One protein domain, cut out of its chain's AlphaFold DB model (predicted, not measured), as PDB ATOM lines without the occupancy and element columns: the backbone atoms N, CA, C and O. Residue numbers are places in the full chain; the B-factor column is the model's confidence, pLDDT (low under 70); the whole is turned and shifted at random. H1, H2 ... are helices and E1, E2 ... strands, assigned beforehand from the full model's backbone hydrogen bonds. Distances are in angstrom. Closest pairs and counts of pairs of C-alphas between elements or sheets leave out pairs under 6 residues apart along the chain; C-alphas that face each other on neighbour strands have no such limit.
ATOM      1  N   GLN A  21      16.148  49.452  59.698       93.06
ATOM      2  CA  GLN A  21      16.753  48.579  60.709       93.06
ATOM      3  C   GLN A  21      17.754  47.570  60.123       93.06
ATOM      4  O   GLN A  21      17.870  46.439  60.588       93.06
ATOM      5  N   LEU A  22      18.508  47.990  59.103       93.12
ATOM      6  CA  LEU A  22      19.497  47.139  58.447       93.12
ATOM      7  C   LEU A  22      20.626  46.756  59.434       93.12
ATOM      8  O   LEU A  22      21.163  47.650  60.099       93.12
ATOM      9  N   PRO A  23      21.044  45.483  59.550       92.75
ATOM     10  CA  PRO A  23      22.105  45.081  60.472       92.75
ATOM     11  C   PRO A  23      23.420  45.836  60.252       92.75
ATOM     12  O   PRO A  23      23.744  46.236  59.133       92.75
ATOM     13  N   LYS A  24      24.204  46.003  61.328       92.00
ATOM     14  CA  LYS A  24      25.476  46.747  61.290       92.00
ATOM     15  C   LYS A  24      26.460  46.205  60.248       92.00
ATOM     16  O   LYS A  24      27.151  46.984  59.615       92.00
ATOM     17  N   THR A  25      26.462  44.896  60.016       92.06
ATOM     18  CA  THR A  25      27.313  44.217  59.023       92.06
ATOM     19  C   THR A  25      27.097  44.692  57.585       92.06
ATOM     20  O   THR A  25      27.985  44.529  56.759       92.06
ATOM     21  N   TYR A  26      25.939  45.282  57.278       91.00
ATOM     22  CA  TYR A  26      25.606  45.814  55.953       91.00
ATOM     23  C   TYR A  26      25.761  47.341  55.864       91.00
ATOM     24  O   TYR A  26      25.309  47.959  54.901       91.00
ATOM     25  N   ARG A  27      26.354  47.987  56.872       91.31
ATOM     26  CA  ARG A  27      26.535  49.444  56.898       91.31
ATOM     27  C   ARG A  27      27.761  49.858  56.097       91.31
ATOM     28  O   ARG A  27      28.683  49.073  55.904       91.31
ATOM     29  N   ARG A  28      27.764  51.096  55.595       91.19
ATOM     30  CA  ARG A  28      28.784  51.572  54.644       91.19
ATOM     31  C   ARG A  28      30.198  51.546  55.227       91.19
ATOM     32  O   ARG A  28      31.137  51.249  54.496       91.19
ATOM     33  N   ASP A  29      30.331  51.821  56.521       91.69
ATOM     34  CA  ASP A  29      31.580  51.779  57.292       91.69
ATOM     35  C   ASP A  29      32.160  50.363  57.429       91.69
ATOM     36  O   ASP A  29      33.358  50.208  57.640       91.69
ATOM     37  N   GLN A  30      31.332  49.329  57.264       94.50
ATOM     38  CA  GLN A  30      31.770  47.932  57.256       94.50
ATOM     39  C   GLN A  30      32.199  47.443  55.867       94.50
ATOM     40  O   GLN A  30      32.629  46.300  55.735       94.50
ATOM     41  N   HIS A  31      32.082  48.283  54.832       92.44
ATOM     42  CA  HIS A  31      32.443  47.959  53.448       92.44
ATOM     43  C   HIS A  31      31.896  46.598  52.961       92.44
ATOM     44  O   HIS A  31      32.667  45.757  52.489       92.44
ATOM     45  N   PRO A  32      30.576  46.347  53.071       93.94
ATOM     46  CA  PRO A  32      29.993  45.076  52.666       93.94
ATOM     47  C   PRO A  32      30.163  44.848  51.162       93.94
ATOM     48  O   PRO A  32      30.192  45.791  50.366       93.94
ATOM     49  N   ALA A  33      30.201  43.578  50.759       93.88
ATOM     50  CA  ALA A  33      30.089  43.220  49.352       93.88
ATOM     51  C   ALA A  33      28.734  43.701  48.805       93.88
ATOM     52  O   ALA A  33      27.688  43.404  49.378       93.88
ATOM     53  N   LEU A  34      28.747  44.445  47.698       93.50
ATOM     54  CA  LEU A  34      27.535  44.951  47.041       93.50
ATOM     55  C   LEU A  34      27.006  43.927  46.030       93.50
ATOM     56  O   LEU A  34      26.921  44.193  44.832       93.50
ATOM     57  N   ASP A  35      26.705  42.734  46.529       94.19
ATOM     58  CA  ASP A  35      26.286  41.579  45.742       94.19
ATOM     59  C   ASP A  35      24.765  41.332  45.817       94.19
ATOM     60  O   ASP A  35      23.981  42.125  46.353       94.19
ATOM     61  N   LEU A  36      24.321  40.204  45.256       93.31
ATOM     62  CA  LEU A  36      22.913  39.817  45.270       93.31
ATOM     63  C   LEU A  36      22.391  39.569  46.694       93.31
ATOM     64  O   LEU A  36      21.214  39.821  46.958       93.31
ATOM     65  N   SER A  37      23.238  39.095  47.611       92.50
ATOM     66  CA  SER A  37      22.864  38.864  49.008       92.50
ATOM     67  C   SER A  37      22.604  40.190  49.717       92.50
ATOM     68  O   SER A  37      21.569  40.352  50.369       92.50
ATOM     69  N   PHE A  38      23.484  41.177  49.525       93.94
ATOM     70  CA  PHE A  38      23.280  42.535  50.023       93.94
ATOM     71  C   PHE A  38      21.975  43.133  49.496       93.94
ATOM     72  O   PHE A  38      21.147  43.601  50.277       93.94
ATOM     73  N   LEU A  39      21.753  43.067  48.179       94.38
ATOM     74  CA  LEU A  39      20.555  43.628  47.553       94.38
ATOM     75  C   LEU A  39      19.271  42.928  48.024       94.38
ATOM     76  O   LEU A  39      18.267  43.590  48.290       94.38
ATOM     77  N   SER A  40      19.318  41.601  48.181       93.00
ATOM     78  CA  SER A  40      18.201  40.803  48.702       93.00
ATOM     79  C   SER A  40      17.844  41.182  50.131       93.00
ATOM     80  O   SER A  40      16.668  41.369  50.446       93.00
ATOM     81  N   ASN A  41      18.852  41.352  50.986       93.00
ATOM     82  CA  ASN A  41      18.634  41.799  52.351       93.00
ATOM     83  C   ASN A  41      18.094  43.224  52.382       93.00
ATOM     84  O   ASN A  41      17.069  43.458  53.015       93.00
ATOM     85  N   LEU A  42      18.699  44.155  51.644       93.94
ATOM     86  CA  LEU A  42      18.249  45.543  51.615       93.94
ATOM     87  C   LEU A  42      16.776  45.669  51.198       93.94
ATOM     88  O   LEU A  42      16.016  46.378  51.858       93.94
ATOM     89  N   GLN A  43      16.361  44.956  50.144       93.81
ATOM     90  CA  GLN A  43      14.961  44.920  49.708       93.81
ATOM     91  C   GLN A  43      14.054  44.323  50.790       93.81
ATOM     92  O   GLN A  43      13.021  44.906  51.112       93.81
ATOM     93  N   GLY A  44      14.453  43.202  51.394       92.00
ATOM     94  CA  GLY A  44      13.685  42.555  52.454       92.00
ATOM     95  C   GLY A  44      13.512  43.418  53.713       92.00
ATOM     96  O   GLY A  44      12.418  43.471  54.275       92.00
ATOM     97  N   TYR A  45      14.554  44.135  54.145       93.81
ATOM     98  CA  TYR A  45      14.466  45.090  55.258       93.81
ATOM     99  C   TYR A  45      13.591  46.300  54.897       93.81
ATOM    100  O   TYR A  45      12.773  46.726  55.708       93.81
ATOM    101  N   HIS A  46      13.674  46.808  53.663       93.44
ATOM    102  CA  HIS A  46      12.817  47.907  53.211       93.44
ATOM    103  C   HIS A  46      11.329  47.559  53.308       93.44
ATOM    104  O   HIS A  46      10.586  48.250  54.002       93.44
ATOM    105  N   VAL A  47      10.895  46.480  52.643       90.44
ATOM    106  CA  VAL A  47       9.461  46.144  52.520       90.44
ATOM    107  C   VAL A  47       8.809  45.768  53.856       90.44
ATOM    108  O   VAL A  47       7.587  45.754  53.981       90.44
ATOM    109  N   SER A  81       6.135  52.261  39.315       75.44
ATOM    110  CA  SER A  81       7.557  52.425  38.987       75.44
ATOM    111  C   SER A  81       8.375  51.310  39.624       75.44
ATOM    112  O   SER A  81       8.177  50.977  40.788       75.44
ATOM    113  N   VAL A  82       9.325  50.772  38.864       82.62
ATOM    114  CA  VAL A  82      10.247  49.718  39.308       82.62
ATOM    115  C   VAL A  82      11.686  50.131  39.023       82.62
ATOM    116  O   VAL A  82      11.941  50.907  38.100       82.62
ATOM    117  N   ASN A  83      12.630  49.586  39.787       83.94
ATOM    118  CA  ASN A  83      14.058  49.759  39.544       83.94
ATOM    119  C   ASN A  83      14.634  48.504  38.882       83.94
ATOM    120  O   ASN A  83      14.250  47.386  39.220       83.94
ATOM    121  N   ILE A  84      15.583  48.684  37.962       90.44
ATOM    122  CA  ILE A  84      16.370  47.587  37.395       90.44
ATOM    123  C   ILE A  84      17.808  47.733  37.879       90.44
ATOM    124  O   ILE A  84      18.451  48.743  37.596       90.44
ATOM    125  N   VAL A  85      18.309  46.725  38.587       90.56
ATOM    126  CA  VAL A  85      19.692  46.679  39.078       90.56
ATOM    127  C   VAL A  85      20.466  45.622  38.302       90.56
ATOM    128  O   VAL A  85      19.960  44.523  38.079       90.56
ATOM    129  N   THR A  86      21.685  45.951  37.881       93.56
ATOM    130  CA  THR A  86      22.578  45.025  37.171       93.56
ATOM    131  C   THR A  86      23.713  44.601  38.094       93.56
ATOM    132  O   THR A  86      24.454  45.460  38.563       93.56
ATOM    133  N   LEU A  87      23.866  43.294  38.316       91.50
ATOM    134  CA  LEU A  87      24.980  42.677  39.043       91.50
ATOM    135  C   LEU A  87      25.573  41.584  38.153       91.50
ATOM    136  O   LEU A  87      24.818  40.761  37.640       91.50
ATOM    137  N   ASP A  88      26.889  41.593  37.933       89.19
ATOM    138  CA  ASP A  88      27.605  40.589  37.126       89.19
ATOM    139  C   ASP A  88      26.904  40.247  35.796       89.19
ATOM    140  O   ASP A  88      26.705  39.089  35.441       89.19
ATOM    141  N   GLN A  89      26.497  41.287  35.055       89.75
ATOM    142  CA  GLN A  89      25.761  41.221  33.776       89.75
ATOM    143  C   GLN A  89      24.305  40.719  33.864       89.75
ATOM    144  O   GLN A  89      23.544  40.884  32.906       89.75
ATOM    145  N   GLN A  90      23.867  40.189  35.006       93.75
ATOM    146  CA  GLN A  90      22.475  39.823  35.253       93.75
ATOM    147  C   GLN A  90      21.670  41.043  35.713       93.75
ATOM    148  O   GLN A  90      22.082  41.800  36.589       93.75
ATOM    149  N   ARG A  91      20.478  41.224  35.135       94.19
ATOM    150  CA  ARG A  91      19.531  42.275  35.534       94.19
ATOM    151  C   ARG A  91      18.467  41.722  36.469       94.19
ATOM    152  O   ARG A  91      17.938  40.638  36.219       94.19
ATOM    153  N   TYR A  92      18.112  42.504  37.478       93.12
ATOM    154  CA  TYR A  92      17.103  42.178  38.477       93.12
ATOM    155  C   TYR A  92      16.060  43.288  38.557       93.12
ATOM    156  O   TYR A  92      16.406  44.469  38.551       93.12
ATOM    157  N   LEU A  93      14.789  42.900  38.628       92.56
ATOM    158  CA  LEU A  93      13.670  43.775  38.928       92.56
ATOM    159  C   LEU A  93      13.593  43.930  40.440       92.56
ATOM    160  O   LEU A  93      13.477  42.942  41.168       92.56
ATOM    161  N   ILE A  94      13.658  45.180  40.882       91.50
ATOM    162  CA  ILE A  94      13.515  45.592  42.271       91.50
ATOM    163  C   ILE A  94      12.246  46.422  42.367       91.50
ATOM    164  O   ILE A  94      12.129  47.482  41.746       91.50
ATOM    165  N   ASP A  95      11.307  45.935  43.160       88.44
ATOM    166  CA  ASP A  95      10.026  46.583  43.359       88.44
ATOM    167  C   ASP A  95       9.623  46.458  44.823       88.44
ATOM    168  O   ASP A  95       9.356  45.373  45.329       88.44
ATOM    169  N   VAL A  96       9.641  47.601  45.500       85.12
ATOM    170  CA  VAL A  96       9.235  47.752  46.899       85.12
ATOM    171  C   VAL A  96       7.877  48.450  47.026       85.12
ATOM    172  O   VAL A  96       7.376  48.613  48.132       85.12
ATOM    173  N   GLY A  97       7.286  48.876  45.902       79.50
ATOM    174  CA  GLY A  97       6.094  49.724  45.847       79.50
ATOM    175  C   GLY A  97       4.842  49.014  45.335       79.50
ATOM    176  O   GLY A  97       3.817  49.663  45.173       79.50
ATOM    177  N   TYR A  98       4.904  47.711  45.056       81.12
ATOM    178  CA  TYR A  98       3.770  46.958  44.509       81.12
ATOM    179  C   TYR A  98       2.617  46.739  45.512       81.12
ATOM    180  O   TYR A  98       1.464  46.610  45.109       81.12
ATOM    181  N   GLY A  99       2.920  46.623  46.811       80.88
ATOM    182  CA  GLY A  99       1.977  46.138  47.833       80.88
ATOM    183  C   GLY A  99       2.087  44.623  48.072       80.88
ATOM    184  O   GLY A  99       3.174  44.058  47.946       80.88
ATOM    185  N   GLY A 100       0.985  43.949  48.431       75.94
ATOM    186  CA  GLY A 100       0.994  42.568  48.976       75.94
ATOM    187  C   GLY A 100       1.395  41.442  48.016       75.94
ATOM    188  O   GLY A 100       1.896  40.407  48.436       75.94
ATOM    189  N   ASN A 101       1.269  41.654  46.704       83.62
ATOM    190  CA  ASN A 101       1.721  40.684  45.691       83.62
ATOM    191  C   ASN A 101       3.102  41.029  45.106       83.62
ATOM    192  O   ASN A 101       3.499  40.477  44.077       83.62
ATOM    193  N   GLY A 102       3.817  41.971  45.723       84.50
ATOM    194  CA  GLY A 102       5.125  42.424  45.266       84.50
ATOM    195  C   GLY A 102       6.237  41.389  45.450       84.50
ATOM    196  O   GLY A 102       6.121  40.480  46.279       84.50
ATOM    197  N   PRO A 103       7.346  41.521  44.703       89.19
ATOM    198  CA  PRO A 103       8.535  40.723  44.942       89.19
ATOM    199  C   PRO A 103       9.222  41.159  46.245       89.19
ATOM    200  O   PRO A 103       9.445  42.339  46.504       89.19
ATOM    201  N   ARG A 104       9.621  40.185  47.063       87.62
ATOM    202  CA  ARG A 104      10.295  40.419  48.360       87.62
ATOM    203  C   ARG A 104      11.818  40.329  48.278       87.62
ATOM    204  O   ARG A 104      12.512  40.604  49.253       87.62
ATOM    205  N   CYS A 105      12.320  39.910  47.125       89.19
ATOM    206  CA  CYS A 105      13.727  39.808  46.785       89.19
ATOM    207  C   CYS A 105      13.926  40.194  45.306       89.19
ATOM    208  O   CYS A 105      12.947  40.241  44.550       89.19
ATOM    209  N   PRO A 106      15.171  40.475  44.889       93.00
ATOM    210  CA  PRO A 106      15.502  40.797  43.513       93.00
ATOM    211  C   PRO A 106      15.036  39.702  42.564       93.00
ATOM    212  O   PRO A 106      15.492  38.560  42.643       93.00
ATOM    213  N   LEU A 107      14.137  40.047  41.644       93.56
ATOM    214  CA  LEU A 107      13.593  39.085  40.695       93.56
ATOM    215  C   LEU A 107      14.427  39.128  39.409       93.56
ATOM    216  O   LEU A 107      14.413  40.151  38.721       93.56
ATOM    217  N   PRO A 108      15.179  38.075  39.051       93.56
ATOM    218  CA  PRO A 108      16.010  38.108  37.855       93.56
ATOM    219  C   PRO A 108      15.140  38.270  36.604       93.56
ATOM    220  O   PRO A 108      14.118  37.599  36.457       93.56
ATOM    221  N   LEU A 109      15.562  39.132  35.672       92.12
ATOM    222  CA  LEU A 109      14.933  39.326  34.355       92.12
ATOM    223  C   LEU A 109      15.236  38.133  33.435       92.12
ATOM    224  O   LEU A 109      15.876  38.261  32.391       92.12
ATOM    225  N   VAL A 110      14.790  36.956  33.856       92.94
ATOM    226  CA  VAL A 110      14.887  35.687  33.144       92.94
ATOM    227  C   VAL A 110      13.467  35.256  32.803       92.94
ATOM    228  O   VAL A 110      12.590  35.182  33.659       92.94
ATOM    229  N   LYS A 111      13.217  35.013  31.517       92.56
ATOM    230  CA  LYS A 111      11.878  34.693  31.026       92.56
ATOM    231  C   LYS A 111      11.413  33.345  31.577       92.56
ATOM    232  O   LYS A 111      12.025  32.320  31.304       92.56
ATOM    233  N   GLY A 112      10.269  33.353  32.252       89.06
ATOM    234  CA  GLY A 112       9.523  32.165  32.654       89.06
ATOM    235  C   GLY A 112      10.048  31.454  33.901       89.06
ATOM    236  O   GLY A 112       9.448  30.456  34.293       89.06
ATOM    237  N   SER A 113      11.110  31.946  34.546       92.25
ATOM    238  CA  SER A 113      11.599  31.362  35.796       92.25
ATOM    239  C   SER A 113      10.618  31.636  36.938       92.25
ATOM    240  O   SER A 113      10.234  32.776  37.217       92.25
ATOM    241  N   ILE A 114      10.177  30.556  37.583       93.69
ATOM    242  CA  ILE A 114       9.224  30.597  38.692       93.69
ATOM    243  C   ILE A 114      10.000  30.781  39.994       93.69
ATOM    244  O   ILE A 114      10.922  30.023  40.288       93.69
ATOM    245  N   HIS A 115       9.589  31.765  40.787       92.88
ATOM    246  CA  HIS A 115      10.172  32.084  42.085       92.88
ATOM    247  C   HIS A 115       9.103  32.011  43.171       92.88
ATOM    248  O   HIS A 115       7.933  32.317  42.933       92.88
ATOM    249  N   LYS A 116       9.493  31.597  44.377       91.19
ATOM    250  CA  LYS A 116       8.587  31.542  45.531       91.19
ATOM    251  C   LYS A 116       8.253  32.950  46.024       91.19
ATOM    252  O   LYS A 116       9.137  33.802  46.063       91.19
ATOM    253  N   ASN A 117       7.003  33.168  46.433       88.00
ATOM    254  CA  ASN A 117       6.586  34.339  47.202       88.00
ATOM    255  C   ASN A 117       6.153  33.934  48.625       88.00
ATOM    256  O   ASN A 117       6.840  33.118  49.237       88.00
ATOM    257  N   ILE A 118       5.118  34.547  49.212       86.06
ATOM    258  CA  ILE A 118       4.622  34.187  50.550       86.06
ATOM    259  C   ILE A 118       3.825  32.883  50.479       86.06
ATOM    260  O   ILE A 118       2.897  32.751  49.680       86.06
ATOM    261  N   GLY A 119       4.144  31.938  51.367       86.44
ATOM    262  CA  GLY A 119       3.426  30.669  51.475       86.44
ATOM    263  C   GLY A 119       3.463  29.872  50.171       86.44
ATOM    264  O   GLY A 119       4.531  29.579  49.638       86.44
ATOM    265  N   THR A 120       2.285  29.523  49.654       87.94
ATOM    266  CA  THR A 120       2.114  28.778  48.396       87.94
ATOM    267  C   THR A 120       2.198  29.656  47.145       87.94
ATOM    268  O   THR A 120       2.218  29.128  46.030       87.94
ATOM    269  N   GLN A 121       2.242  30.984  47.300       88.94
ATOM    270  CA  GLN A 121       2.251  31.900  46.169       88.94
ATOM    271  C   GLN A 121       3.589  31.831  45.425       88.94
ATOM    272  O   GLN A 121       4.660  31.690  46.017       88.94
ATOM    273  N   THR A 122       3.541  31.971  44.103       93.00
ATOM    274  CA  THR A 122       4.734  32.057  43.253       93.00
ATOM    275  C   THR A 122       4.609  33.196  42.249       93.00
ATOM    276  O   THR A 122       3.503  33.606  41.893       93.00
ATOM    277  N   MET A 123       5.752  33.700  41.795       93.50
ATOM    278  CA  MET A 123       5.879  34.823  40.871       93.50
ATOM    279  C   MET A 123       6.782  34.467  39.688       93.50
ATOM    280  O   MET A 123       7.676  33.626  39.806       93.50
ATOM    281  N   ARG A 124       6.564  35.112  38.541       93.75
ATOM    282  CA  ARG A 124       7.430  34.990  37.360       93.75
ATOM    283  C   ARG A 124       7.401  36.252  36.505       93.75
ATOM    284  O   ARG A 124       6.437  37.016  36.537       93.75
ATOM    285  N   LEU A 125       8.432  36.409  35.679       91.62
ATOM    286  CA  LEU A 125       8.473  37.394  34.600       91.62
ATOM    287  C   LEU A 125       8.348  36.682  33.258       91.62
ATOM    288  O   LEU A 125       9.141  35.796  32.946       91.62
ATOM    289  N   VAL A 126       7.381  37.074  32.435       91.50
ATOM    290  CA  VAL A 126       7.285  36.619  31.039       91.50
ATOM    291  C   VAL A 126       7.571  37.776  30.087       91.50
ATOM    292  O   VAL A 126       7.391  38.933  30.449       91.50
ATOM    293  N   TYR A 127       8.058  37.476  28.881       90.12
ATOM    294  CA  TYR A 127       8.362  38.484  27.861       90.12
ATOM    295  C   TYR A 127       7.479  38.275  26.629       90.12
ATOM    296  O   TYR A 127       7.814  37.525  25.698       90.12
ATOM    297  N   GLU A 128       6.303  38.890  26.670       88.44
ATOM    298  CA  GLU A 128       5.161  38.588  25.804       88.44
ATOM    299  C   GLU A 128       4.478  39.875  25.314       88.44
ATOM    300  O   GLU A 128       4.653  40.936  25.918       88.44
ATOM    301  N   PRO A 129       3.770  39.828  24.171       86.44
ATOM    302  CA  PRO A 129       2.932  40.938  23.738       86.44
ATOM    303  C   PRO A 129       1.715  41.098  24.658       86.44
ATOM    304  O   PRO A 129       1.105  40.109  25.062       86.44
ATOM    305  N   LEU A 130       1.331  42.343  24.950       78.44
ATOM    306  CA  LEU A 130       0.038  42.633  25.581       78.44
ATOM    307  C   LEU A 130      -1.110  42.454  24.571       78.44
ATOM    308  O   LEU A 130      -0.879  42.611  23.366       78.44
ATOM    309  N   PRO A 131      -2.351  42.181  25.025       77.62
ATOM    310  CA  PRO A 131      -3.519  42.148  24.148       77.62
ATOM    311  C   PRO A 131      -3.602  43.409  23.274       77.62
ATOM    312  O   PRO A 131      -3.551  44.527  23.778       77.62
ATOM    313  N   GLY A 132      -3.686  43.232  21.953       82.19
ATOM    314  CA  GLY A 132      -3.749  44.343  20.994       82.19
ATOM    315  C   GLY A 132      -2.405  44.980  20.607       82.19
ATOM    316  O   GLY A 132      -2.393  45.879  19.771       82.19
ATOM    317  N   SER A 133      -1.268  44.512  21.138       82.88
ATOM    318  CA  SER A 133       0.065  45.014  20.775       82.88
ATOM    319  C   SER A 133       0.958  43.919  20.190       82.88
ATOM    320  O   SER A 133       0.925  42.772  20.618       82.88
ATOM    321  N   ARG A 134       1.807  44.274  19.219       86.62
ATOM    322  CA  ARG A 134       2.895  43.394  18.738       86.62
ATOM    323  C   ARG A 134       4.187  43.565  19.539       86.62
ATOM    324  O   ARG A 134       5.084  42.729  19.443       86.62
ATOM    325  N   GLN A 135       4.299  44.647  20.308       87.62
ATOM    326  CA  GLN A 135       5.482  44.944  21.100       87.62
ATOM    327  C   GLN A 135       5.505  44.062  22.349       87.62
ATOM    328  O   GLN A 135       4.572  44.074  23.153       87.62
ATOM    329  N   ARG A 136       6.598  43.314  22.516       86.06
ATOM    330  CA  ARG A 136       6.826  42.485  23.700       86.06
ATOM    331  C   ARG A 136       7.254  43.339  24.881       86.06
ATOM    332  O   ARG A 136       8.083  44.240  24.740       86.06
ATOM    333  N   GLN A 137       6.720  43.010  26.047       87.00
ATOM    334  CA  GLN A 137       7.028  43.673  27.304       87.00
ATOM    335  C   GLN A 137       7.268  42.631  28.390       87.00
ATOM    336  O   GLN A 137       6.834  41.483  28.276       87.00
ATOM    337  N   TRP A 138       8.002  43.026  29.429       88.31
ATOM    338  CA  TRP A 138       8.100  42.218  30.636       88.31
ATOM    339  C   TRP A 138       6.780  42.316  31.393       88.31
ATOM    340  O   TRP A 138       6.347  43.410  31.741       88.31
ATOM    341  N   ILE A 139       6.147  41.171  31.625       86.94
ATOM    342  CA  ILE A 139       4.884  41.059  32.342       86.94
ATOM    343  C   ILE A 139       5.161  40.303  33.636       86.94
ATOM    344  O   ILE A 139       5.620  39.157  33.616       86.94
ATOM    345  N   TYR A 140       4.886  40.963  34.757       88.50
ATOM    346  CA  TYR A 140       4.908  40.347  36.075       88.50
ATOM    347  C   TYR A 140       3.615  39.562  36.299       88.50
ATOM    348  O   TYR A 140       2.511  40.065  36.071       88.50
ATOM    349  N   GLN A 141       3.764  38.307  36.707       88.81
ATOM    350  CA  GLN A 141       2.662  37.386  36.944       88.81
ATOM    351  C   GLN A 141       2.818  36.716  38.301       88.81
ATOM    352  O   GLN A 141       3.919  36.319  38.683       88.81
ATOM    353  N   THR A 142       1.694  36.525  38.983       89.00
ATOM    354  CA  THR A 142       1.614  35.810  40.261       89.00
ATOM    355  C   THR A 142       0.571  34.702  40.180       89.00
ATOM    356  O   THR A 142      -0.337  34.769  39.356       89.00
ATOM    357  N   ARG A 143       0.707  33.659  40.999       88.88
ATOM    358  CA  ARG A 143      -0.340  32.654  41.250       88.88
ATOM    359  C   ARG A 143      -0.321  32.286  42.724       88.88
ATOM    360  O   ARG A 143       0.764  32.177  43.294       88.88
ATOM    361  N   ASN A 144      -1.485  32.060  43.325       86.38
ATOM    362  CA  ASN A 144      -1.586  31.803  44.766       86.38
ATOM    363  C   ASN A 144      -1.287  30.350  45.154       86.38
ATOM    364  O   ASN A 144      -0.859  30.101  46.278       86.38
TER     365      ASN A 144
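Overview. This is residues 21 to 47 and 81 to 144 of the 239 residues of the protein "Arylamine N-acetyltransferase" of Aspergillus caelatus (UniProt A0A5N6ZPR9). Parts follow one another in an elongated row: an unnamed stretch, residues 21 to 35, at one end, then the helix H1 beside a small two-stranded hairpin, E1 and E2, and a longer hairpin, E3 and E4, at the other end. A long unnamed stretch, residues 95 to 121, joins the two hairpins, and short pairings tie it to E2 and E3. The printed part has 91 residues, in the order H1, E1, E2, E3, E4; both two-stranded sheets are antiparallel, and the class is mixed, helices and strands, with under half of the residues in named elements. It is only just loose, close to compact, with a radius of gyration of the C-alphas of 14.9 A and spans of 51 by 30 by 21 A.

Arrangement. In H1, residues 36 to 47, every O i to N i+4 pair is within hydrogen-bond range. Its closest C-alphas to E1, residues 83 to 87, are those of Leu 36 and Leu 87, 7.2 A apart. To E2, residues 90 to 94, they are those of Gln 43 and Ile 94, 7.6 A. E1 and E2 form a hairpin, antiparallel at 150 degrees, with N 85 and O 92 at 3.0 A. Residues 92 to 93 of E2 pair antiparallel with residues 107 to 108. E3, residues 122 to 129, and E4, residues 136 to 143, form a hairpin at 154 degrees, with N 124 and O 141 at 2.9 A. Both are apart from H1, E1 and E2.

Along the chain. H1 begins at C-alpha 36 (22.913, 39.817, 45.270) and is 16.5 A long. E1 measures 13.0 A, E2 12.8 A, E3 21.5 A and E4 21.4 A, ending at C-alpha 143 (-0.340, 32.654, 41.250).

Size, cuts and confidence. The C-alphas farthest apart, of Asp 29 and Gly 132, are 51.2 A apart. Residues 48 to 80 are not printed; C-alphas 47 and 81 are 15.0 A apart across the cut. The link from E2 to E3 is long, with 27 residues. No printed residue is under 70 in pLDDT.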